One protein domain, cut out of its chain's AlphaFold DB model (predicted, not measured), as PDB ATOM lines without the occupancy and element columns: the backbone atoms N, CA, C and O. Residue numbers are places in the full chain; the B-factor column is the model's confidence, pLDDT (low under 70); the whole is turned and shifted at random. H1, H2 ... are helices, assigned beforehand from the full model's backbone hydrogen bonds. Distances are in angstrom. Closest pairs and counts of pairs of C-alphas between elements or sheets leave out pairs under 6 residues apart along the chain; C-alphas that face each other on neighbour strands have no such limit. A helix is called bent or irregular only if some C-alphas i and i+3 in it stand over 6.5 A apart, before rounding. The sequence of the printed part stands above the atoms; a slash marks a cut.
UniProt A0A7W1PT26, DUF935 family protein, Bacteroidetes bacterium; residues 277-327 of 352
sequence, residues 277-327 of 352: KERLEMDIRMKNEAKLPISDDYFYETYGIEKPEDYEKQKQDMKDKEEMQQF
ATOM      1  N   LYS A 277       0.408  -5.282  59.039       67.94
ATOM      2  CA  LYS A 277      -0.317  -6.357  59.711       67.94
ATOM      3  C   LYS A 277      -1.747  -5.971  60.111       67.94
ATOM      4  O   LYS A 277      -2.672  -6.686  59.752       67.94
ATOM      5  N   GLU A 278      -1.945  -4.867  60.828       71.00
ATOM      6  CA  GLU A 278      -3.286  -4.407  61.229       71.00
ATOM      7  C   GLU A 278      -4.152  -4.064  60.011       71.00
ATOM      8  O   GLU A 278      -5.356  -4.310  60.026       71.00
ATOM      9  N   ARG A 279      -3.545  -3.565  58.927       70.00
ATOM     10  CA  ARG A 279      -4.258  -3.233  57.690       70.00
ATOM     11  C   ARG A 279      -4.712  -4.497  56.989       70.00
ATOM     12  O   ARG A 279      -5.864  -4.579  56.583       70.00
ATOM     13  N   LEU A 280      -3.850  -5.511  56.954       76.12
ATOM     14  CA  LEU A 280      -4.196  -6.825  56.428       76.12
ATOM     15  C   LEU A 280      -5.334  -7.448  57.237       76.12
ATOM     16  O   LEU A 280      -6.280  -7.973  56.660       76.12
ATOM     17  N   GLU A 281      -5.283  -7.353  58.565       78.06
ATOM     18  CA  GLU A 281      -6.362  -7.823  59.431       78.06
ATOM     19  C   GLU A 281      -7.679  -7.071  59.170       78.06
ATOM     20  O   GLU A 281      -8.730  -7.706  59.057       78.06
ATOM     21  N   MET A 282      -7.638  -5.744  59.014       73.00
ATOM     22  CA  MET A 282      -8.809  -4.936  58.655       73.00
ATOM     23  C   MET A 282      -9.359  -5.304  57.275       73.00
ATOM     24  O   MET A 282     -10.555  -5.562  57.156       73.00
ATOM     25  N   ASP A 283      -8.512  -5.390  56.251       78.38
ATOM     26  CA  ASP A 283      -8.911  -5.726  54.884       78.38
ATOM     27  C   ASP A 283      -9.516  -7.142  54.809       78.38
ATOM     28  O   ASP A 283     -10.539  -7.354  54.152       78.38
ATOM     29  N   ILE A 284      -8.943  -8.110  55.539       78.50
ATOM     30  CA  ILE A 284      -9.485  -9.472  55.676       78.50
ATOM     31  C   ILE A 284     -10.874  -9.438  56.323       78.50
ATOM     32  O   ILE A 284     -11.788 -10.099  55.824       78.50
ATOM     33  N   ARG A 285     -11.070  -8.667  57.401       79.25
ATOM     34  CA  ARG A 285     -12.393  -8.521  58.038       79.25
ATOM     35  C   ARG A 285     -13.395  -7.834  57.111       79.25
ATOM     36  O   ARG A 285     -14.534  -8.279  57.005       79.25
ATOM     37  N   MET A 286     -12.981  -6.806  56.379       79.25
ATOM     38  CA  MET A 286     -13.841  -6.095  55.427       79.25
ATOM     39  C   MET A 286     -14.298  -7.007  54.276       79.25
ATOM     40  O   MET A 286     -15.471  -6.983  53.889       79.25
ATOM     41  N   LYS A 287     -13.404  -7.864  53.771       79.19
ATOM     42  CA  LYS A 287     -13.715  -8.842  52.720       79.19
ATOM     43  C   LYS A 287     -14.577 -10.001  53.234       79.19
ATOM     44  O   LYS A 287     -15.581 -10.335  52.610       79.19
ATOM     45  N   ASN A 288     -14.215 -10.600  54.368       77.62
ATOM     46  CA  ASN A 288     -14.836 -11.842  54.843       77.62
ATOM     47  C   ASN A 288     -16.067 -11.614  55.734       77.62
ATOM     48  O   ASN A 288     -17.059 -12.332  55.602       77.62
ATOM     49  N   GLU A 289     -16.026 -10.629  56.635       76.81
ATOM     50  CA  GLU A 289     -17.097 -10.364  57.607       76.81
ATOM     51  C   GLU A 289     -18.100  -9.340  57.070       76.81
ATOM     52  O   GLU A 289     -19.305  -9.594  57.068       76.81
ATOM     53  N   ALA A 290     -17.609  -8.204  56.559       70.75
ATOM     54  CA  ALA A 290     -18.464  -7.145  56.013       70.75
ATOM     55  C   ALA A 290     -18.925  -7.421  54.569       70.75
ATOM     56  O   ALA A 290     -19.798  -6.717  54.063       70.75
ATOM     57  N   LYS A 291     -18.366  -8.458  53.919       77.25
ATOM     58  CA  LYS A 291     -18.685  -8.892  52.545       77.25
ATOM     59  C   LYS A 291     -18.651  -7.747  51.531       77.25
ATOM     60  O   LYS A 291     -19.457  -7.708  50.598       77.25
ATOM     61  N   LEU A 292     -17.732  -6.803  51.720       74.00
ATOM     62  CA  LEU A 292     -17.552  -5.715  50.772       74.00
ATOM     63  C   LEU A 292     -16.914  -6.262  49.486       74.00
ATOM     64  O   LEU A 292     -15.979  -7.064  49.563       74.00
ATOM     65  N   PRO A 293     -17.388  -5.841  48.300       70.38
ATOM     66  CA  PRO A 293     -16.819  -6.257  47.025       70.38
ATOM     67  C   PRO A 293     -15.492  -5.523  46.782       70.38
ATOM     68  O   PRO A 293     -15.430  -4.537  46.054       70.38
ATOM     69  N   ILE A 294     -14.429  -5.993  47.433       73.31
ATOM     70  CA  ILE A 294     -13.060  -5.499  47.259       73.31
ATOM     71  C   ILE A 294     -12.405  -6.299  46.125       73.31
ATOM     72  O   ILE A 294     -12.450  -7.531  46.139       73.31
ATOM     73  N   SER A 295     -11.819  -5.606  45.140       76.94
ATOM     74  CA  SER A 295     -11.078  -6.260  44.051       76.94
ATOM     75  C   SER A 295      -9.841  -6.967  44.597       76.94
ATOM     76  O   SER A 295      -9.203  -6.488  45.529       76.94
ATOM     77  N   ASP A 296      -9.454  -8.082  43.988       74.94
ATOM     78  CA  ASP A 296      -8.197  -8.738  44.344       74.94
ATOM     79  C   ASP A 296      -6.983  -7.893  43.911       74.94
ATOM     80  O   ASP A 296      -5.953  -7.937  44.577       74.94
ATOM     81  N   ASP A 297      -7.134  -7.044  42.884       75.25
ATOM     82  CA  ASP A 297      -6.099  -6.099  42.427       75.25
ATOM     83  C   ASP A 297      -5.711  -5.091  43.514       75.25
ATOM     84  O   ASP A 297      -4.533  -4.789  43.685       75.25
ATOM     85  N   TYR A 298      -6.685  -4.666  44.330       76.44
ATOM     86  CA  TYR A 298      -6.440  -3.777  45.465       76.44
ATOM     87  C   TYR A 298      -5.401  -4.367  46.429       76.44
ATOM     88  O   TYR A 298      -4.559  -3.634  46.936       76.44
ATOM     89  N   PHE A 299      -5.412  -5.683  46.667       72.94
ATOM     90  CA  PHE A 299      -4.447  -6.322  47.568       72.94
ATOM     91  C   PHE A 299      -3.041  -6.379  46.960       72.94
ATOM     92  O   PHE A 299      -2.062  -6.139  47.663       72.94
ATOM     93  N   TYR A 300      -2.924  -6.666  45.664       76.94
ATOM     94  CA  TYR A 300      -1.625  -6.692  44.987       76.94
ATOM     95  C   TYR A 300      -0.970  -5.303  44.981       76.94
ATOM     96  O   TYR A 300       0.195  -5.177  45.355       76.94
ATOM     97  N   GLU A 301      -1.743  -4.258  44.671       74.69
ATOM     98  CA  GLU A 301      -1.276  -2.865  44.682       74.69
ATOM     99  C   GLU A 301      -0.949  -2.375  46.100       74.69
ATOM    100  O   GLU A 301       0.131  -1.837  46.337       74.69
ATOM    101  N   THR A 302      -1.839  -2.616  47.067       69.62
ATOM    102  CA  THR A 302      -1.691  -2.119  48.447       69.62
ATOM    103  C   THR A 302      -0.494  -2.737  49.174       69.62
ATOM    104  O   THR A 302       0.170  -2.061  49.960       69.62
ATOM    105  N   TYR A 303      -0.200  -4.021  48.940       73.19
ATOM    106  CA  TYR A 303       0.899  -4.724  49.616       73.19
ATOM    107  C   TYR A 303       2.176  -4.831  48.771       73.19
ATOM    108  O   TYR A 303       3.173  -5.363  49.264       73.19
ATOM    109  N   GLY A 304       2.173  -4.308  47.538       65.88
ATOM    110  CA  GLY A 304       3.317  -4.364  46.625       65.88
ATOM    111  C   GLY A 304       3.693  -5.792  46.221       65.88
ATOM    112  O   GLY A 304       4.873  -6.104  46.087       65.88
ATOM    113  N   ILE A 305       2.700  -6.676  46.096       77.56
ATOM    114  CA  ILE A 305       2.892  -8.071  45.688       77.56
ATOM    115  C   ILE A 305       2.607  -8.158  44.192       77.56
ATOM    116  O   ILE A 305       1.544  -7.738  43.740       77.56
ATOM    117  N   GLU A 306       3.527  -8.733  43.420       71.12
ATOM    118  CA  GLU A 306       3.299  -8.955  41.992       71.12
ATOM    119  C   GLU A 306       2.164  -9.958  41.771       71.12
ATOM    120  O   GLU A 306       2.121 -11.043  42.364       71.12
ATOM    121  N   LYS A 307       1.224  -9.588  40.899       75.62
ATOM    122  CA  LYS A 307       0.108 -10.453  40.530       75.62
ATOM    123  C   LYS A 307       0.631 -11.614  39.668       75.62
ATOM    124  O   LYS A 307       1.257 -11.352  38.643       75.62
ATOM    125  N   PRO A 308       0.365 -12.883  40.030       79.25
ATOM    126  CA  PRO A 308       0.804 -14.026  39.232       79.25
ATOM    127  C   PRO A 308       0.230 -13.992  37.809       79.25
ATOM    128  O   PRO A 308      -0.956 -13.719  37.632       79.25
ATOM    129  N   GLU A 309       1.031 -14.358  36.804       71.44
ATOM    130  CA  GLU A 309       0.580 -14.407  35.401       71.44
ATOM    131  C   GLU A 309      -0.583 -15.400  35.184       71.44
ATOM    132  O   GLU A 309      -1.490 -15.146  34.394       71.44
ATOM    133  N   ASP A 310      -0.620 -16.501  35.946       76.12
ATOM    134  CA  ASP A 310      -1.673 -17.532  35.902       76.12
ATOM    135  C   ASP A 310      -2.836 -17.284  36.891       76.12
ATOM    136  O   ASP A 310      -3.546 -18.214  37.284       76.12
ATOM    137  N   TYR A 311      -3.051 -16.038  37.317       75.50
ATOM    138  CA  TYR A 311      -4.037 -15.678  38.341       75.50
ATOM    139  C   TYR A 311      -5.457 -16.224  38.074       75.50
ATOM    140  O   TYR A 311      -6.074 -16.811  38.966       75.50
ATOM    141  N   GLU A 312      -5.967 -16.103  36.843       74.88
ATOM    142  CA  GLU A 312      -7.319 -16.576  36.490       74.88
ATOM    143  C   GLU A 312      -7.458 -18.102  36.594       74.88
ATOM    144  O   GLU A 312      -8.463 -18.598  37.108       74.88
ATOM    145  N   LYS A 313      -6.422 -18.853  36.192       70.94
ATOM    146  CA  LYS A 313      -6.405 -20.320  36.321       70.94
ATOM    147  C   LYS A 313      -6.404 -20.739  37.789       70.94
ATOM    148  O   LYS A 313      -7.188 -21.592  38.181       70.94
ATOM    149  N   GLN A 314      -5.588 -20.089  38.620       73.12
ATOM    150  CA  GLN A 314      -5.533 -20.388  40.054       73.12
ATOM    151  C   GLN A 314      -6.861 -20.078  40.758       73.12
ATOM    152  O   GLN A 314      -7.262 -20.799  41.670       73.12
ATOM    153  N   LYS A 315      -7.571 -19.029  40.326       77.06
ATOM    154  CA  LYS A 315      -8.890 -18.671  40.862       77.06
ATOM    155  C   LYS A 315      -9.976 -19.665  40.446       77.06
ATOM    156  O   LYS A 315     -10.852 -19.966  41.254       77.06
ATOM    157  N   GLN A 316      -9.909 -20.192  39.223       71.56
ATOM    158  CA  GLN A 316     -10.753 -21.306  38.777       71.56
ATOM    159  C   GLN A 316     -10.476 -22.577  39.582       71.56
ATOM    160  O   GLN A 316     -11.405 -23.127  40.160       71.56
ATOM    161  N   ASP A 317      -9.210 -22.956  39.754       72.88
ATOM    162  CA  ASP A 317      -8.834 -24.129  40.551       72.88
ATOM    163  C   ASP A 317      -9.289 -24.022  42.020       72.88
ATOM    164  O   ASP A 317      -9.618 -25.029  42.651       72.88
ATOM    165  N   MET A 318      -9.299 -22.815  42.600       72.56
ATOM    166  CA  MET A 318      -9.835 -22.582  43.948       72.56
ATOM    167  C   MET A 318     -11.356 -22.745  44.002       72.56
ATOM    168  O   MET A 318     -11.847 -23.404  44.917       72.56
ATOM    169  N   LYS A 319     -12.093 -22.213  43.016       74.56
ATOM    170  CA  LYS A 319     -13.550 -22.401  42.916       74.56
ATOM    171  C   LYS A 319     -13.919 -23.869  42.740       74.56
ATOM    172  O   LYS A 319     -14.779 -24.364  43.458       74.56
ATOM    173  N   ASP A 320     -13.214 -24.578  41.865       72.88
ATOM    174  CA  ASP A 320     -13.449 -26.000  41.608       72.88
ATOM    175  C   ASP A 320     -13.191 -26.843  42.873       72.88
ATOM    176  O   ASP A 320     -13.929 -27.784  43.172       72.88
ATOM    177  N   LYS A 321     -12.182 -26.477  43.681       70.06
ATOM    178  CA  LYS A 321     -11.915 -27.107  44.987       70.06
ATOM    179  C   LYS A 321     -12.973 -26.781  46.043       70.06
ATOM    180  O   LYS A 321     -13.309 -27.664  46.833       70.06
ATOM    181  N   GLU A 322     -13.492 -25.555  46.078       67.62
ATOM    182  CA  GLU A 322     -14.589 -25.166  46.974       67.62
ATOM    183  C   GLU A 322     -15.896 -25.887  46.611       67.62
ATOM    184  O   GLU A 322     -16.579 -26.407  47.497       67.62
ATOM    185  N   GLU A 323     -16.211 -26.012  45.317       66.69
ATOM    186  CA  GLU A 323     -17.360 -26.783  44.827       66.69
ATOM    187  C   GLU A 323     -17.215 -28.281  45.139       66.69
ATOM    188  O   GLU A 323     -18.177 -28.919  45.578       66.69
ATOM    189  N   MET A 324     -16.006 -28.844  45.021       62.97
ATOM    190  CA  MET A 324     -15.723 -30.226  45.432       62.97
ATOM    191  C   MET A 324     -15.874 -30.459  46.946       62.97
ATOM    192  O   MET A 324     -16.255 -31.559  47.346       62.97
ATOM    193  N   GLN A 325     -15.600 -29.462  47.794       59.50
ATOM    194  CA  GLN A 325     -15.755 -29.570  49.255       59.50
ATOM    195  C   GLN A 325     -17.206 -29.415  49.741       59.50
ATOM    196  O   GLN A 325     -17.524 -29.870  50.839       59.50
ATOM    197  N   GLN A 326     -18.099 -28.818  48.944       52.72
ATOM    198  CA  GLN A 326     -19.529 -28.711  49.273       52.72
ATOM    199  C   GLN A 326     -20.333 -29.992  48.989       52.72
ATOM    200  O   GLN A 326     -21.489 -30.095  49.410       52.72
ATOM    201  N   PHE A 327     -19.745 -30.994  48.329       47.19
ATOM    202  CA  PHE A 327     -20.367 -32.313  48.220       47.19
ATOM    203  C   PHE A 327     -20.340 -33.027  49.585       47.19
ATOM    204  O   PHE A 327     -19.262 -33.206  50.157       47.19
TER     205      PHE A 327
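Overview. This is residues 277 to 327 of the 352 residues of the protein "DUF935 family protein" of Bacteroidetes bacterium (UniProt A0A7W1PT26). The longest helix, H3, sticks out as a free arm from a loose body in which two shorter helices, H1 and H2, run in nearly opposite directions with a gap between them. No helix touches another, and the stretch after H2 leads away from the body to the foot of the arm. The printed part has 51 residues with three named helices, H1, H2 and H3 in that order along the chain, and no named strand; the class is all helix. The whole is loose, with a radius of gyration of the C-alphas of 13.0 A, and the C-alphas span 35 by 28 by 18 A along their three main axes.

Arrangement. Begin at H3, residues 311 to 325, which touches no helix. Residues 309 to 327, of which 311 to 325 belong to H3, stand free: no C-alpha 8 or more residues away along the chain lies within 10 A of theirs. Step back along the chain to H2, residues 296 to 303; H2 and H3 are apart, with no C-alpha of the one within 8 A of the other. H1, residues 277 to 288, is near H2, with 7 pairs of C-alphas within 10 A but no pair within 8 A. H1 and H3 are apart. Look along the backbones of H1, H2 and H3, and you will find every O i to N i+4 pair inside them within hydrogen-bond range.

Along the chain. Find C-alpha 311 at (-4.037, -15.678, 38.341), where H3 begins; from there its 15 residues run 21.2 A to C-alpha 325 at (-15.755, -29.570, 49.255). Go back to C-alpha 277 at (-0.317, -6.357, 59.711) for the first residue of H1, whose 12 residues measure 16.3 A from first to last C-alpha. H2 has 8 residues, from Asp 296 to Tyr 303, and measures 11.3 A. None of the three helices is bent.

Size, cuts and confidence. The two C-alphas farthest apart are those of Gly 304 and Phe 327, at 36.7 A, while the first and last printed C-alphas, those of Lys 277 and Phe 327, are 34.8 A apart. Without the stretch that stands free, the body has 32 residues and spans 26 by 20 by 11 A. The printed part has no cut, and the links from H1 to H2 and from H2 to H3 are both short, with 7 residues each. The mean pLDDT of the printed part is 72.6; look for values under 70 at residues 277, 302 and 304 and at residues 322 to 327 of this model.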